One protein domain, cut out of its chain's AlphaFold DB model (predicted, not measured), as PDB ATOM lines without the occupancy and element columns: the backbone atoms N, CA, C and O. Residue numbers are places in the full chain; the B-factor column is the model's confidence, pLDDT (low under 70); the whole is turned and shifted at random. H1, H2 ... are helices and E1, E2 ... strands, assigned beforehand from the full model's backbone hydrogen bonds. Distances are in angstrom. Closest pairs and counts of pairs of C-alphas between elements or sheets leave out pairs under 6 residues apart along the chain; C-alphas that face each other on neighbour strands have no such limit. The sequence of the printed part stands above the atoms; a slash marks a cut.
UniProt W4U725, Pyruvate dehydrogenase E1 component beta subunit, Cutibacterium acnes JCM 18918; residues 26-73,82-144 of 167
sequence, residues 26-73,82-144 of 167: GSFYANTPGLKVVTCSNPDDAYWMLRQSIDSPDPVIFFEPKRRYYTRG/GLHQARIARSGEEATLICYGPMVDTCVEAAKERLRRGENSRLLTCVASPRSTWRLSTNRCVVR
ATOM      1  N   GLY A  26     173.739 223.443 122.295       56.53
ATOM      2  CA  GLY A  26     175.016 222.910 122.759       56.53
ATOM      3  C   GLY A  26     175.403 223.405 124.154       56.53
ATOM      4  O   GLY A  26     175.865 222.607 124.953       56.53
ATOM      5  N   SER A  27     175.136 224.676 124.486       61.31
ATOM      6  CA  SER A  27     175.416 225.215 125.829       61.31
ATOM      7  C   SER A  27     174.480 224.657 126.909       61.31
ATOM      8  O   SER A  27     174.887 224.475 128.048       61.31
ATOM      9  N   PHE A  28     173.230 224.339 126.560       69.69
ATOM     10  CA  PHE A  28     172.287 223.736 127.503       69.69
ATOM     11  C   PHE A  28     172.736 222.322 127.884       69.69
ATOM     12  O   PHE A  28     172.844 222.014 129.063       69.69
ATOM     13  N   TYR A  29     173.096 221.502 126.893       70.50
ATOM     14  CA  TYR A  29     173.554 220.131 127.135       70.50
ATOM     15  C   TYR A  29     174.964 220.051 127.726       70.50
ATOM     16  O   TYR A  29     175.253 219.132 128.483       70.50
ATOM     17  N   ALA A  30     175.843 221.007 127.409       70.44
ATOM     18  CA  ALA A  30     177.200 221.039 127.954       70.44
ATOM     19  C   ALA A  30     177.240 221.341 129.462       70.44
ATOM     20  O   ALA A  30     178.224 221.007 130.116       70.44
ATOM     21  N   ASN A  31     176.186 221.961 130.003       74.44
ATOM     22  CA  ASN A  31     176.069 222.279 131.426       74.44
ATOM     23  C   ASN A  31     175.355 221.188 132.234       74.44
ATOM     24  O   ASN A  31     175.196 221.340 133.442       74.44
ATOM     25  N   THR A  32     174.932 220.097 131.595       76.31
ATOM     26  CA  THR A  32     174.319 218.961 132.281       76.31
ATOM     27  C   THR A  32     175.410 217.969 132.693       76.31
ATOM     28  O   THR A  32     176.056 217.381 131.819       76.31
ATOM     29  N   PRO A  33     175.634 217.740 133.999       77.19
ATOM     30  CA  PRO A  33     176.597 216.746 134.460       77.19
ATOM     31  C   PRO A  33     176.254 215.351 133.930       77.19
ATOM     32  O   PRO A  33     175.087 214.980 133.844       77.19
ATOM     33  N   GLY A  34     177.276 214.572 133.578       78.88
ATOM     34  CA  GLY A  34     177.105 213.206 133.071       78.88
ATOM     35  C   GLY A  34     176.784 213.104 131.577       78.88
ATOM     36  O   GLY A  34     176.847 212.005 131.039       78.88
ATOM     37  N   LEU A  35     176.513 214.217 130.880       81.25
ATOM     38  CA  LEU A  35     176.373 214.224 129.422       81.25
ATOM     39  C   LEU A  35     177.677 214.638 128.741       81.25
ATOM     40  O   LEU A  35     178.276 215.670 129.055       81.25
ATOM     41  N   LYS A  36     178.094 213.854 127.747       83.12
ATOM     42  CA  LYS A  36     179.167 214.232 126.825       83.12
ATOM     43  C   LYS A  36     178.553 214.877 125.594       83.12
ATOM     44  O   LYS A  36     177.635 214.330 124.996       83.12
ATOM     45  N   VAL A  37     179.073 216.030 125.187       83.44
ATOM     46  CA  VAL A  37     178.601 216.737 123.991       83.44
ATOM     47  C   VAL A  37     179.734 216.833 122.992       83.44
ATOM     48  O   VAL A  37     180.795 217.374 123.309       83.44
ATOM     49  N   VAL A  38     179.492 216.345 121.779       85.31
ATOM     50  CA  VAL A  38     180.479 216.345 120.703       85.31
ATOM     51  C   VAL A  38     179.917 216.919 119.411       85.31
ATOM     52  O   VAL A  38     178.716 216.887 119.159       85.31
ATOM     53  N   THR A  39     180.787 217.501 118.587       85.94
ATOM     54  CA  THR A  39     180.401 218.058 117.286       85.94
ATOM     55  C   THR A  39     181.536 217.912 116.287       85.94
ATOM     56  O   THR A  39     182.683 218.252 116.585       85.94
ATOM     57  N   CYS A  40     181.213 217.401 115.103       86.62
ATOM     58  CA  CYS A  40     182.180 217.163 114.041       86.62
ATOM     59  C   CYS A  40     182.407 218.420 113.189       86.62
ATOM     60  O   CYS A  40     181.503 219.239 112.980       86.62
ATOM     61  N   SER A  41     183.635 218.584 112.688       82.94
ATOM     62  CA  SER A  41     184.001 219.705 111.809       82.94
ATOM     63  C   SER A  41     184.183 219.289 110.346       82.94
ATOM     64  O   SER A  41     183.782 220.027 109.432       82.94
ATOM     65  N   ASN A  42     184.710 218.079 110.144       84.81
ATOM     66  CA  ASN A  42     185.096 217.508 108.857       84.81
ATOM     67  C   ASN A  42     184.468 216.108 108.674       84.81
ATOM     68  O   ASN A  42     184.053 215.506 109.663       84.81
ATOM     69  N   PRO A  43     184.417 215.563 107.443       88.06
ATOM     70  CA  PRO A  43     183.899 214.211 107.199       88.06
ATOM     71  C   PRO A  43     184.653 213.107 107.956       88.06
ATOM     72  O   PRO A  43     184.019 212.193 108.473       88.06
ATOM     73  N   ASP A  44     185.979 213.225 108.078       88.00
ATOM     74  CA  ASP A  44     186.813 212.300 108.863       88.00
ATOM     75  C   ASP A  44     186.420 212.297 110.348       88.00
ATOM     76  O   ASP A  44     186.088 211.251 110.906       88.00
ATOM     77  N   ASP A  45     186.340 213.492 110.950       85.94
ATOM     78  CA  ASP A  45     185.849 213.676 112.318       85.94
ATOM     79  C   ASP A  45     184.442 213.082 112.472       85.94
ATOM     80  O   ASP A  45     184.169 212.386 113.438       85.94
ATOM     81  N   ALA A  46     183.533 213.342 111.526       88.38
ATOM     82  CA  ALA A  46     182.154 212.868 111.609       88.38
ATOM     83  C   ALA A  46     182.079 211.339 111.663       88.38
ATOM     84  O   ALA A  46     181.352 210.792 112.488       88.38
ATOM     85  N   TYR A  47     182.864 210.664 110.825       90.06
ATOM     86  CA  TYR A  47     182.912 209.212 110.775       90.06
ATOM     87  C   TYR A  47     183.491 208.606 112.056       90.06
ATOM     88  O   TYR A  47     182.851 207.773 112.700       90.06
ATOM     89  N   TRP A  48     184.689 209.043 112.454       91.25
ATOM     90  CA  TRP A  48     185.388 208.458 113.597       91.25
ATOM     91  C   TRP A  48     184.759 208.836 114.929       91.25
ATOM     92  O   TRP A  48     184.580 207.967 115.781       91.25
ATOM     93  N   MET A  49     184.354 210.094 115.102       89.38
ATOM     94  CA  MET A  49     183.713 210.527 116.340       89.38
ATOM     95  C   MET A  49     182.359 209.855 116.536       89.38
ATOM     96  O   MET A  49     182.006 209.582 117.677       89.38
ATOM     97  N   LEU A  50     181.600 209.572 115.470       90.62
ATOM     98  CA  LEU A  50     180.333 208.854 115.605       90.62
ATOM     99  C   LEU A  50     180.565 207.435 116.134       90.62
ATOM    100  O   LEU A  50     179.914 207.043 117.098       90.62
ATOM    101  N   ARG A  51     181.531 206.697 115.573       92.38
ATOM    102  CA  ARG A  51     181.878 205.360 116.082       92.38
ATOM    103  C   ARG A  51     182.369 205.404 117.522       92.38
ATOM    104  O   ARG A  51     181.846 204.697 118.368       92.38
ATOM    105  N   GLN A  52     183.299 206.305 117.822       90.00
ATOM    106  CA  GLN A  52     183.808 206.476 119.183       90.00
ATOM    107  C   GLN A  52     182.718 206.917 120.174       90.00
ATOM    108  O   GLN A  52     182.822 206.637 121.364       90.00
ATOM    109  N   SER A  53     181.679 207.616 119.703       90.06
ATOM    110  CA  SER A  53     180.517 207.973 120.524       90.06
ATOM    111  C   SER A  53     179.638 206.761 120.821       90.06
ATOM    112  O   SER A  53     179.105 206.680 121.922       90.06
ATOM    113  N   ILE A  54     179.499 205.836 119.866       91.38
ATOM    114  CA  ILE A  54     178.782 204.563 120.049       91.38
ATOM    115  C   ILE A  54     179.535 203.663 121.035       91.38
ATOM    116  O   ILE A  54     178.911 203.063 121.901       91.38
ATOM    117  N   ASP A  55     180.865 203.624 120.944       90.94
ATOM    118  CA  ASP A  55     181.716 202.806 121.819       90.94
ATOM    119  C   ASP A  55     181.926 203.420 123.221       90.94
ATOM    120  O   ASP A  55     182.531 202.800 124.097       90.94
ATOM    121  N   SER A  56     181.466 204.655 123.458       85.69
ATOM    122  CA  SER A  56     181.639 205.342 124.743       85.69
ATOM    123  C   SER A  56     180.737 204.726 125.824       85.69
ATOM    124  O   SER A  56     179.538 204.582 125.596       85.69
ATOM    125  N   PRO A  57     181.259 204.468 127.042       88.75
ATOM    126  CA  PRO A  57     180.449 203.961 128.154       88.75
ATOM    127  C   PRO A  57     179.461 205.003 128.708       88.75
ATOM    128  O   PRO A  57     178.487 204.646 129.365       88.75
ATOM    129  N   ASP A  58     179.707 206.289 128.450       85.88
ATOM    130  CA  ASP A  58     178.872 207.404 128.906       85.88
ATOM    131  C   ASP A  58     177.981 207.930 127.768       85.88
ATOM    132  O   ASP A  58     178.430 207.928 126.616       85.88
ATOM    133  N   PRO A  59     176.784 208.478 128.063       87.56
ATOM    134  CA  PRO A  59     175.878 209.013 127.050       87.56
ATOM    135  C   PRO A  59     176.484 210.209 126.299       87.56
ATOM    136  O   PRO A  59     176.857 211.229 126.895       87.56
ATOM    137  N   VAL A  60     176.536 210.097 124.967       87.19
ATOM    138  CA  VAL A  60     177.083 211.122 124.068       87.19
ATOM    139  C   VAL A  60     175.988 211.747 123.203       87.19
ATOM    140  O   VAL A  60     175.295 211.068 122.451       87.19
ATOM    141  N   ILE A  61     175.879 213.075 123.250       87.56
ATOM    142  CA  ILE A  61     175.092 213.881 122.315       87.56
ATOM    143  C   ILE A  61     175.999 214.304 121.163       87.56
ATOM    144  O   ILE A  61     176.902 215.128 121.329       87.56
ATOM    145  N   PHE A  62     175.729 213.752 119.984       87.06
ATOM    146  CA  PHE A  62     176.467 214.032 118.760       87.06
ATOM    147  C   PHE A  62     175.747 215.085 117.906       87.06
ATOM    148  O   PHE A  62     174.642 214.864 117.414       87.06
ATOM    149  N   PHE A  63     176.379 216.244 117.712       85.38
ATOM    150  CA  PHE A  63     175.868 217.310 116.852       85.38
ATOM    151  C   PHE A  63     176.473 217.250 115.455       85.38
ATOM    152  O   PHE A  63     177.626 217.641 115.243       85.38
ATOM    153  N   GLU A  64     175.631 216.872 114.498       86.19
ATOM    154  CA  GLU A  64     175.960 216.847 113.082       86.19
ATOM    155  C   GLU A  64     175.467 218.136 112.388       86.19
ATOM    156  O   GLU A  64     174.261 218.385 112.269       86.19
ATOM    157  N   PRO A  65     176.366 219.029 111.943       80.31
ATOM    158  CA  PRO A  65     175.957 220.268 111.303       80.31
ATOM    159  C   PRO A  65     175.386 219.989 109.905       80.31
ATOM    160  O   PRO A  65     176.138 219.859 108.944       80.31
ATOM    161  N   LYS A  66     174.050 220.018 109.761       79.62
ATOM    162  CA  LYS A  66     173.314 219.780 108.494       79.62
ATOM    163  C   LYS A  66     173.901 220.484 107.262       79.62
ATOM    164  O   LYS A  66     173.880 219.946 106.160       79.62
ATOM    165  N   ARG A  67     174.459 221.692 107.423       79.38
ATOM    166  CA  ARG A  67     175.099 222.449 106.326       79.38
ATOM    167  C   ARG A  67     176.289 221.707 105.689       79.38
ATOM    168  O   ARG A  67     176.721 222.084 104.606       79.38
ATOM    169  N   ARG A  68     176.840 220.693 106.358       77.38
ATOM    170  CA  ARG A  68     178.078 219.997 105.988       77.38
ATOM    171  C   ARG A  68     177.860 218.637 105.336       77.38
ATOM    172  O   ARG A  68     178.836 218.066 104.874       77.38
ATOM    173  N   TYR A  69     176.620 218.174 105.189       81.94
ATOM    174  CA  TYR A  69     176.319 216.882 104.550       81.94
ATOM    175  C   TYR A  69     176.850 216.762 103.124       81.94
ATOM    176  O   TYR A  69     177.223 215.685 102.680       81.94
ATOM    177  N   TYR A  70     176.932 217.882 102.411       84.12
ATOM    178  CA  TYR A  70     177.423 217.908 101.036       84.12
ATOM    179  C   TYR A  70     178.933 218.168 100.937       84.12
ATOM    180  O   TYR A  70     179.478 218.221  99.837       84.12
ATOM    181  N   THR A  71     179.625 218.361 102.065       83.12
ATOM    182  CA  THR A  71     181.081 218.537 102.084       83.12
ATOM    183  C   THR A  71     181.746 217.169 102.002       83.12
ATOM    184  O   THR A  71     181.607 216.352 102.906       83.12
ATOM    185  N   ARG A  72     182.477 216.920 100.915       84.94
ATOM    186  CA  ARG A  72     183.258 215.692 100.726       84.94
ATOM    187  C   ARG A  72     184.682 215.890 101.234       84.94
ATOM    188  O   ARG A  72     185.230 216.985 101.138       84.94
ATOM    189  N   GLY A  73     185.273 214.828 101.761       86.12
ATOM    190  CA  GLY A  73     186.636 214.824 102.275       86.12
ATOM    191  C   GLY A  73     187.149 213.397 102.414       86.12
ATOM    192  O   GLY A  73     186.361 212.455 102.436       86.12
ATOM    193  N   GLY A  82     191.407 210.630 119.708       81.81
ATOM    194  CA  GLY A  82     190.343 210.195 120.610       81.81
ATOM    195  C   GLY A  82     189.189 211.198 120.680       81.81
ATOM    196  O   GLY A  82     189.371 212.389 120.424       81.81
ATOM    197  N   LEU A  83     188.013 210.729 121.112       79.69
ATOM    198  CA  LEU A  83     186.746 211.481 121.090       79.69
ATOM    199  C   LEU A  83     186.800 212.851 121.785       79.69
ATOM    200  O   LEU A  83     186.057 213.761 121.427       79.69
ATOM    201  N   HIS A  84     187.666 212.985 122.791       78.75
ATOM    202  CA  HIS A  84     187.801 214.181 123.626       78.75
ATOM    203  C   HIS A  84     189.118 214.932 123.415       78.75
ATOM    204  O   HIS A  84     189.531 215.717 124.271       78.75
ATOM    205  N   GLN A  85     189.803 214.671 122.302       76.94
ATOM    206  CA  GLN A  85     191.065 215.317 121.972       76.94
ATOM    207  C   GLN A  85     190.860 216.470 120.987       76.94
ATOM    208  O   GLN A  85     190.254 216.331 119.928       76.94
ATOM    209  N   ALA A  86     191.427 217.627 121.328       76.25
ATOM    210  CA  ALA A  86     191.489 218.776 120.434       76.25
ATOM    211  C   ALA A  86     192.633 218.630 119.420       76.25
ATOM    212  O   ALA A  86     193.661 218.020 119.711       76.25
ATOM    213  N   ARG A  87     192.484 219.258 118.248       76.69
ATOM    214  CA  ARG A  87     193.485 219.240 117.175       76.69
ATOM    215  C   ARG A  87     193.945 220.637 116.810       76.69
ATOM    216  O   ARG A  87     193.163 221.577 116.724       76.69
ATOM    217  N   ILE A  88     195.224 220.798 116.513       79.81
ATOM    218  CA  ILE A  88     195.700 222.058 115.945       79.81
ATOM    219  C   ILE A  88     195.423 222.009 114.445       79.81
ATOM    220  O   ILE A  88     196.070 221.255 113.730       79.81
ATOM    221  N   ALA A  89     194.458 222.792 113.959       77.06
ATOM    222  CA  ALA A  89     194.211 222.870 112.519       77.06
ATOM    223  C   ALA A  89     195.239 223.755 111.797       77.06
ATOM    224  O   ALA A  89     195.463 223.564 110.605       77.06
ATOM    225  N   ARG A  90     195.864 224.720 112.492       75.12
ATOM    226  CA  ARG A  90     196.938 225.557 111.932       75.12
ATOM    227  C   ARG A  90     197.864 226.108 113.022       75.12
ATOM    228  O   ARG A  90     197.391 226.653 114.014       75.12
ATOM    229  N   SER A  91     199.180 226.026 112.843       72.25
ATOM    230  CA  SER A  91     200.167 226.637 113.752       72.25
ATOM    231  C   SER A  91     200.380 228.142 113.481       72.25
ATOM    232  O   SER A  91     200.048 228.639 112.407       72.25
ATOM    233  N   GLY A  92     200.890 228.872 114.482       69.31
ATOM    234  CA  GLY A  92     201.214 230.308 114.457       69.31
ATOM    235  C   GLY A  92     201.602 230.820 115.854       69.31
ATOM    236  O   GLY A  92     201.640 230.022 116.793       69.31
ATOM    237  N   GLU A  93     201.864 232.122 116.009       67.62
ATOM    238  CA  GLU A  93     202.527 232.667 117.218       67.62
ATOM    239  C   GLU A  93     201.786 233.841 117.886       67.62
ATOM    240  O   GLU A  93     201.914 234.045 119.087       67.62
ATOM    241  N   GLU A  94     200.932 234.565 117.161       66.81
ATOM    242  CA  GLU A  94     200.356 235.839 117.635       66.81
ATOM    243  C   GLU A  94     199.108 235.705 118.519       66.81
ATOM    244  O   GLU A  94     198.868 236.473 119.451       66.81
ATOM    245  N   ALA A  95     198.234 234.759 118.193       67.31
ATOM    246  CA  ALA A  95     196.936 234.619 118.845       67.31
ATOM    247  C   ALA A  95     196.465 233.179 118.747       67.31
ATOM    248  O   ALA A  95     196.742 232.534 117.739       67.31
ATOM    249  N   THR A  96     195.727 232.713 119.756       70.19
ATOM    250  CA  THR A  96     195.079 231.398 119.749       70.19
ATOM    251  C   THR A  96     193.573 231.568 119.576       70.19
ATOM    252  O   THR A  96     192.892 232.175 120.405       70.19
ATOM    253  N   LEU A  97     193.045 231.026 118.483       72.06
ATOM    254  CA  LEU A  97     191.609 230.957 118.215       72.06
ATOM    255  C   LEU A  97     191.084 229.590 118.628       72.06
ATOM    256  O   LEU A  97     191.653 228.602 118.184       72.06
ATOM    257  N   ILE A  98     190.002 229.553 119.409       78.00
ATOM    258  CA  ILE A  98     189.315 228.320 119.819       78.00
ATOM    259  C   ILE A  98     187.945 228.254 119.147       78.00
ATOM    260  O   ILE A  98     187.120 229.163 119.283       78.00
ATOM    261  N   CYS A  99     187.703 227.165 118.422       76.81
ATOM    262  CA  CYS A  99     186.465 226.929 117.684       76.81
ATOM    263  C   CYS A  99     186.137 225.434 117.589       76.81
ATOM    264  O   CYS A  99     187.037 224.601 117.674       76.81
ATOM    265  N   TYR A 100     184.857 225.113 117.388       81.69
ATOM    266  CA  TYR A 100     184.341 223.751 117.236       81.69
ATOM    267  C   TYR A 100     183.271 223.676 116.136       81.69
ATOM    268  O   TYR A 100     182.651 224.683 115.770       81.69
ATOM    269  N   GLY A 101     183.044 222.475 115.603       81.31
ATOM    270  CA  GLY A 101     182.004 222.205 114.607       81.31
ATOM    271  C   GLY A 101     182.175 223.017 113.310       81.31
ATOM    272  O   GLY A 101     183.294 223.173 112.821       81.31
ATOM    273  N   PRO A 102     181.103 223.598 112.731       79.94
ATOM    274  CA  PRO A 102     181.177 224.310 111.449       79.94
ATOM    275  C   PRO A 102     181.955 225.637 111.509       79.94
ATOM    276  O   PRO A 102     182.196 226.250 110.467       79.94
ATOM    277  N   MET A 103     182.318 226.112 112.706       80.25
ATOM    278  CA  MET A 103     183.127 227.322 112.868       80.25
ATOM    279  C   MET A 103     184.596 227.115 112.535       80.25
ATOM    280  O   MET A 103     185.273 228.093 112.228       80.25
ATOM    281  N   VAL A 104     185.064 225.869 112.542       82.19
ATOM    282  CA  VAL A 104     186.456 225.523 112.253       82.19
ATOM    283  C   VAL A 104     186.891 226.075 110.903       82.19
ATOM    284  O   VAL A 104     187.834 226.856 110.854       82.19
ATOM    285  N   ASP A 105     186.146 225.804 109.833       82.19
ATOM    286  CA  ASP A 105     186.467 226.337 108.503       82.19
ATOM    287  C   ASP A 105     186.479 227.860 108.463       82.19
ATOM    288  O   ASP A 105     187.344 228.463 107.841       82.19
ATOM    289  N   THR A 106     185.536 228.504 109.154       84.19
ATOM    290  CA  THR A 106     185.465 229.971 109.166       84.19
ATOM    291  C   THR A 106     186.702 230.555 109.850       84.19
ATOM    292  O   THR A 106     187.246 231.567 109.414       84.19
ATOM    293  N   CYS A 107     187.165 229.904 110.914       80.06
ATOM    294  CA  CYS A 107     188.377 230.265 111.627       80.06
ATOM    295  C   CYS A 107     189.643 229.978 110.802       80.06
ATOM    296  O   CYS A 107     190.544 230.814 110.790       80.06
ATOM    297  N   VAL A 108     189.693 228.863 110.068       82.69
ATOM    298  CA  VAL A 108     190.789 228.547 109.137       82.69
ATOM    299  C   VAL A 108     190.888 229.598 108.034       82.69
ATOM    300  O   VAL A 108     191.973 230.124 107.798       82.69
ATOM    301  N   GLU A 109     189.775 229.963 107.399       84.19
ATOM    302  CA  GLU A 109     189.763 230.990 106.352       84.19
ATOM    303  C   GLU A 109     190.150 232.373 106.896       84.19
ATOM    304  O   GLU A 109     190.942 233.082 106.277       84.19
ATOM    305  N   ALA A 110     189.684 232.735 108.096       82.44
ATOM    306  CA  ALA A 110     190.107 233.969 108.754       82.44
ATOM    307  C   ALA A 110     191.617 233.981 109.062       82.44
ATOM    308  O   ALA A 110     192.274 235.003 108.874       82.44
ATOM    309  N   ALA A 111     192.181 232.851 109.498       77.44
ATOM    310  CA  ALA A 111     193.614 232.724 109.757       77.44
ATOM    311  C   ALA A 111     194.449 232.814 108.466       77.44
ATOM    312  O   ALA A 111     195.508 233.443 108.464       77.44
ATOM    313  N   LYS A 112     193.965 232.241 107.352       80.38
ATOM    314  CA  LYS A 112     194.593 232.376 106.023       80.38
ATOM    315  C   LYS A 112     194.600 233.824 105.543       80.38
ATOM    316  O   LYS A 112     195.625 234.306 105.076       80.38
ATOM    317  N   GLU A 113     193.476 234.519 105.679       82.06
ATOM    318  CA  GLU A 113     193.371 235.930 105.300       82.06
ATOM    319  C   GLU A 113     194.287 236.817 106.151       82.06
ATOM    320  O   GLU A 113     194.937 237.721 105.635       82.06
ATOM    321  N   ARG A 114     194.407 236.515 107.446       73.81
ATOM    322  CA  ARG A 114     195.336 237.200 108.348       73.81
ATOM    323  C   ARG A 114     196.802 236.966 107.952       73.81
ATOM    324  O   ARG A 114     197.579 237.913 107.923       73.81
ATOM    325  N   LEU A 115     197.156 235.747 107.533       73.12
ATOM    326  CA  LEU A 115     198.493 235.459 107.002       73.12
ATOM    327  C   LEU A 115     198.799 236.260 105.729       73.12
ATOM    328  O   LEU A 115     199.901 236.781 105.600       73.12
ATOM    329  N   ARG A 116     197.834 236.405 104.808       77.44
ATOM    330  CA  ARG A 116     198.024 237.222 103.592       77.44
ATOM    331  C   ARG A 116     198.364 238.682 103.898       77.44
ATOM    332  O   ARG A 116     198.985 239.338 103.075       77.44
ATOM    333  N   ARG A 117     197.969 239.177 105.073       77.19
ATOM    334  CA  ARG A 117     198.260 240.532 105.561       77.19
ATOM    335  C   ARG A 117     199.576 240.630 106.342       77.19
ATOM    336  O   ARG A 117     199.867 241.691 106.877       77.19
ATOM    337  N   GLY A 118     200.355 239.546 106.411       65.44
ATOM    338  CA  GLY A 118     201.643 239.495 107.109       65.44
ATOM    339  C   GLY A 118     201.548 239.186 108.606       65.44
ATOM    340  O   GLY A 118     202.523 239.367 109.324       65.44
ATOM    341  N   GLU A 119     200.399 238.719 109.102       63.75
ATOM    342  CA  GLU A 119     200.181 238.467 110.533       63.75
ATOM    343  C   GLU A 119     200.150 236.948 110.845       63.75
ATOM    344  O   GLU A 119     199.268 236.205 110.391       63.75
ATOM    345  N   ASN A 120     201.083 236.466 111.679       56.72
ATOM    346  CA  ASN A 120     201.266 235.042 112.011       56.72
ATOM    347  C   ASN A 120     200.312 234.533 113.109       56.72
ATOM    348  O   ASN A 120     200.678 234.385 114.270       56.72
ATOM    349  N   SER A 121     199.068 234.196 112.763       56.75
ATOM    350  CA  SER A 121     198.081 233.676 113.737       56.75
ATOM    351  C   SER A 121     198.103 232.145 113.933       56.75
ATOM    352  O   SER A 121     198.130 231.399 112.952       56.75
ATOM    353  N   ARG A 122     198.028 231.666 115.194       54.59
ATOM    354  CA  ARG A 122     197.826 230.245 115.562       54.59
ATOM    355  C   ARG A 122     196.331 229.917 115.592       54.59
ATOM    356  O   ARG A 122     195.532 230.639 116.184       54.59
ATOM    357  N   LEU A 123     195.925 228.793 115.015       55.78
ATOM    358  CA  LEU A 123     194.552 228.294 115.108       55.78
ATOM    359  C   LEU A 123     194.495 226.980 115.891       55.78
ATOM    360  O   LEU A 123     194.979 225.946 115.426       55.78
ATOM    361  N   LEU A 124     193.833 226.996 117.048       52.16
ATOM    362  CA  LEU A 124     193.546 225.791 117.817       52.16
ATOM    363  C   LEU A 124     192.105 225.337 117.543       52.16
ATOM    364  O   LEU A 124     191.128 226.004 117.876       52.16
ATOM    365  N   THR A 125     191.941 224.173 116.928       50.78
ATOM    366  CA  THR A 125     190.614 223.615 116.679       50.78
ATOM    367  C   THR A 125     190.234 222.670 117.812       50.78
ATOM    368  O   THR A 125     190.804 221.599 117.997       50.78
ATOM    369  N   CYS A 126     189.227 223.045 118.589       47.09
ATOM    370  CA  CYS A 126     188.699 222.179 119.627       47.09
ATOM    371  C   CYS A 126     187.666 221.234 119.017       47.09
ATOM    372  O   CYS A 126     186.578 221.645 118.618       47.09
ATOM    373  N   VAL A 127     188.001 219.947 118.987       46.97
ATOM    374  CA  VAL A 127     187.039 218.869 118.769       46.97
ATOM    375  C   VAL A 127     186.706 218.291 120.151       46.97
ATOM    376  O   VAL A 127     187.422 217.487 120.722       46.97
ATOM    377  N   ALA A 128     185.668 218.891 120.735       42.03
ATOM    378  CA  ALA A 128     184.819 218.449 121.843       42.03
ATOM    379  C   ALA A 128     185.388 217.676 123.061       42.03
ATOM    380  O   ALA A 128     185.284 216.458 123.166       42.03
ATOM    381  N   SER A 129     185.696 218.425 124.121       33.06
ATOM    382  CA  SER A 129     185.070 218.243 125.443       33.06
ATOM    383  C   SER A 129     185.281 219.526 126.264       33.06
ATOM    384  O   SER A 129     186.388 220.064 126.228       33.06
ATOM    385  N   PRO A 130     184.296 220.031 127.034       35.28
ATOM    386  CA  PRO A 130     184.511 221.163 127.944       35.28
ATOM    387  C   PRO A 130     185.574 220.890 129.025       35.28
ATOM    388  O   PRO A 130     185.972 221.804 129.742       35.28
ATOM    389  N   ARG A 131     186.044 219.640 129.140       33.22
ATOM    390  CA  ARG A 131     187.007 219.181 130.144       33.22
ATOM    391  C   ARG A 131     188.438 218.993 129.637       33.22
ATOM    392  O   ARG A 131     189.281 218.567 130.419       33.22
ATOM    393  N   SER A 132     188.738 219.282 128.369       37.59
ATOM    394  CA  SER A 132     190.124 219.228 127.891       37.59
ATOM    395  C   SER A 132     190.914 220.393 128.497       37.59
ATOM    396  O   SER A 132     190.793 221.531 128.042       37.59
ATOM    397  N   THR A 133     191.695 220.130 129.545       30.45
ATOM    398  CA  THR A 133     192.687 221.063 130.086       30.45
ATOM    399  C   THR A 133     193.811 221.243 129.070       30.45
ATOM    400  O   THR A 133     194.353 220.280 128.533       30.45
ATOM    401  N   TRP A 134     194.161 222.492 128.777       41.66
ATOM    402  CA  TRP A 134     195.180 222.844 127.793       41.66
ATOM    403  C   TRP A 134     196.152 223.856 128.389       41.66
ATOM    404  O   TRP A 134     195.798 224.663 129.248       41.66
ATOM    405  N   ARG A 135     197.398 223.812 127.915       29.98
ATOM    406  CA  ARG A 135     198.433 224.783 128.263       29.98
ATOM    407  C   ARG A 135     198.414 225.905 127.224       29.98
ATOM    408  O   ARG A 135     198.823 225.707 126.082       29.98
ATOM    409  N   LEU A 136     197.916 227.071 127.630       32.78
ATOM    410  CA  LEU A 136     198.067 228.333 126.907       32.78
ATOM    411  C   LEU A 136     199.556 228.635 126.719       32.78
ATOM    412  O   LEU A 136     200.281 228.708 127.706       32.78
ATOM    413  N   SER A 137     200.013 228.819 125.480       32.09
ATOM    414  CA  SER A 137     201.380 229.297 125.218       32.09
ATOM    415  C   SER A 137     201.441 230.785 124.866       32.09
ATOM    416  O   SER A 137     202.532 231.322 124.741       32.09
ATOM    417  N   THR A 138     200.299 231.451 124.660       38.69
ATOM    418  CA  THR A 138     200.236 232.852 124.215       38.69
ATOM    419  C   THR A 138     199.232 233.657 125.035       38.69
ATOM    420  O   THR A 138     198.160 233.167 125.384       38.69
ATOM    421  N   ASN A 139     199.558 234.925 125.301       34.59
ATOM    422  CA  ASN A 139     198.785 235.832 126.163       34.59
ATOM    423  C   ASN A 139     197.469 236.349 125.540       34.59
ATOM    424  O   ASN A 139     196.808 237.206 126.124       34.59
ATOM    425  N   ARG A 140     197.062 235.861 124.356       44.56
ATOM    426  CA  ARG A 140     195.876 236.350 123.633       44.56
ATOM    427  C   ARG A 140     195.018 235.192 123.114       44.56
ATOM    428  O   ARG A 140     195.353 234.542 122.123       44.56
ATOM    429  N   CYS A 141     193.891 234.955 123.786       44.88
ATOM    430  CA  CYS A 141     192.901 233.940 123.425       44.88
ATOM    431  C   CYS A 141     191.606 234.601 122.943       44.88
ATOM    432  O   CYS A 141     191.068 235.482 123.611       44.88
ATOM    433  N   VAL A 142     191.085 234.158 121.798       53.72
ATOM    434  CA  VAL A 142     189.776 234.588 121.289       53.72
ATOM    435  C   VAL A 142     188.895 233.356 121.109       53.72
ATOM    436  O   VAL A 142     189.130 232.524 120.230       53.72
ATOM    437  N   VAL A 143     187.858 233.248 121.942       53.00
ATOM    438  CA  VAL A 143     186.826 232.208 121.829       53.00
ATOM    439  C   VAL A 143     185.674 232.778 121.015       53.00
ATOM    440  O   VAL A 143     185.043 233.753 121.423       53.00
ATOM    441  N   ARG A 144     185.388 232.189 119.850       47.41
ATOM    442  CA  ARG A 144     184.287 232.642 118.993       47.41
ATOM    443  C   ARG A 144     183.286 231.520 118.780       47.41
ATOM    444  O   ARG A 144     183.519 230.606 117.993       47.41
TER     445      ARG A 144
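What this domain is: This is residues 26 to 73 and 82 to 144 of the 167 residues of the protein "Pyruvate dehydrogenase E1 component beta subunit" of Cutibacterium acnes JCM 18918 (UniProt W4U725). Two lobes sit side by side: in the larger, a twisted sheet of four strands, E3, E5, E4 and E6, has the long helix H3 along one face; in the smaller, the paired strands E1 and E2 have helix H2 over one side and the short helix H1 on the other. The printed part has 111 residues with three named helices and six named strands, in the order H1 E1 H2 E2 E3 E4 H3 E5 E6. The larger sheet runs E3, E5, E4, E6 and is mixed; the pair E1 and E2 is parallel. The class is mixed, helices and strands, with under half of the residues in named elements. The whole is compact, with a radius of gyration of the C-alphas of 14.7 A and spans of 45 by 33 by 23 A.

How they stand to each other: In the larger sheet, edge strand E3, residues 87 to 90, is antiparallel to E5, residues 122 to 125, with N 123 and O 90 2.8 A apart, within hydrogen-bond range. E5 is parallel to E4, residues 96 to 99, with N 124 and O 97 at 2.9 A. E4 is parallel to edge strand E6, residues 141 to 143, with N 142 and O 96 at 3.0 A. From edge to edge the strands' lines turn by 71 degrees. H3, residues 103 to 116, is on one face, making two layers, helix and sheet. Its height over the sheet is 8.9 A, and it lies over E5, along the strands at 11 degrees on the local plane. The closest C-alphas of H3 and E5 are those of Val 104 and Thr 125, 6.4 A apart. E4, H3, E5 form a strand-helix-strand unit, two parallel neighbour strands with a helix between them in the chain, with a right-handed crossover. E1, residues 36 to 39, H2, residues 43 to 54, and E2, residues 60 to 63, form another such unit, also right-handed. E1 and E2 are parallel at 22 degrees, with N 61 and O 36 at 2.8 A. The closest C-alphas of H2 and E2 are those of Ser 53 and Val 60, 5.9 A apart. For H1, residues 26 to 30, and E1 they are those of Ala 30 and Val 37, at 6.0 A. H2 and H3 are apart, as are E2 and E3. In H1, H2 and H3 every O i to N i+4 pair is within hydrogen-bond range.

Where its parts are: H3 is 20.1 A long, from C-alpha 103 at (183.127, 227.322, 112.868) to C-alpha 116 at (198.024, 237.222, 103.592). H2 is 16.9 A long and H1 5.9 A, beginning at C-alpha 26, (175.016, 222.910, 122.759). E1 measures 10.4 A, E2 9.6 A, E3 8.9 A, E4 and E5 9.9 A each, and E6 6.5 A.

The domain as a whole: The C-alphas farthest apart, those of Pro 57 and Arg 117, are 46.5 A apart. Residues 74 to 81 are not printed, and C-alphas 73 and 82 are 19.3 A apart across this cut. The link from E5 to E6, residues 126 to 140, is long. The mean pLDDT of the printed part is 72.0; residues 26 to 28, 92 to 95 and 118 to 144 are under 70.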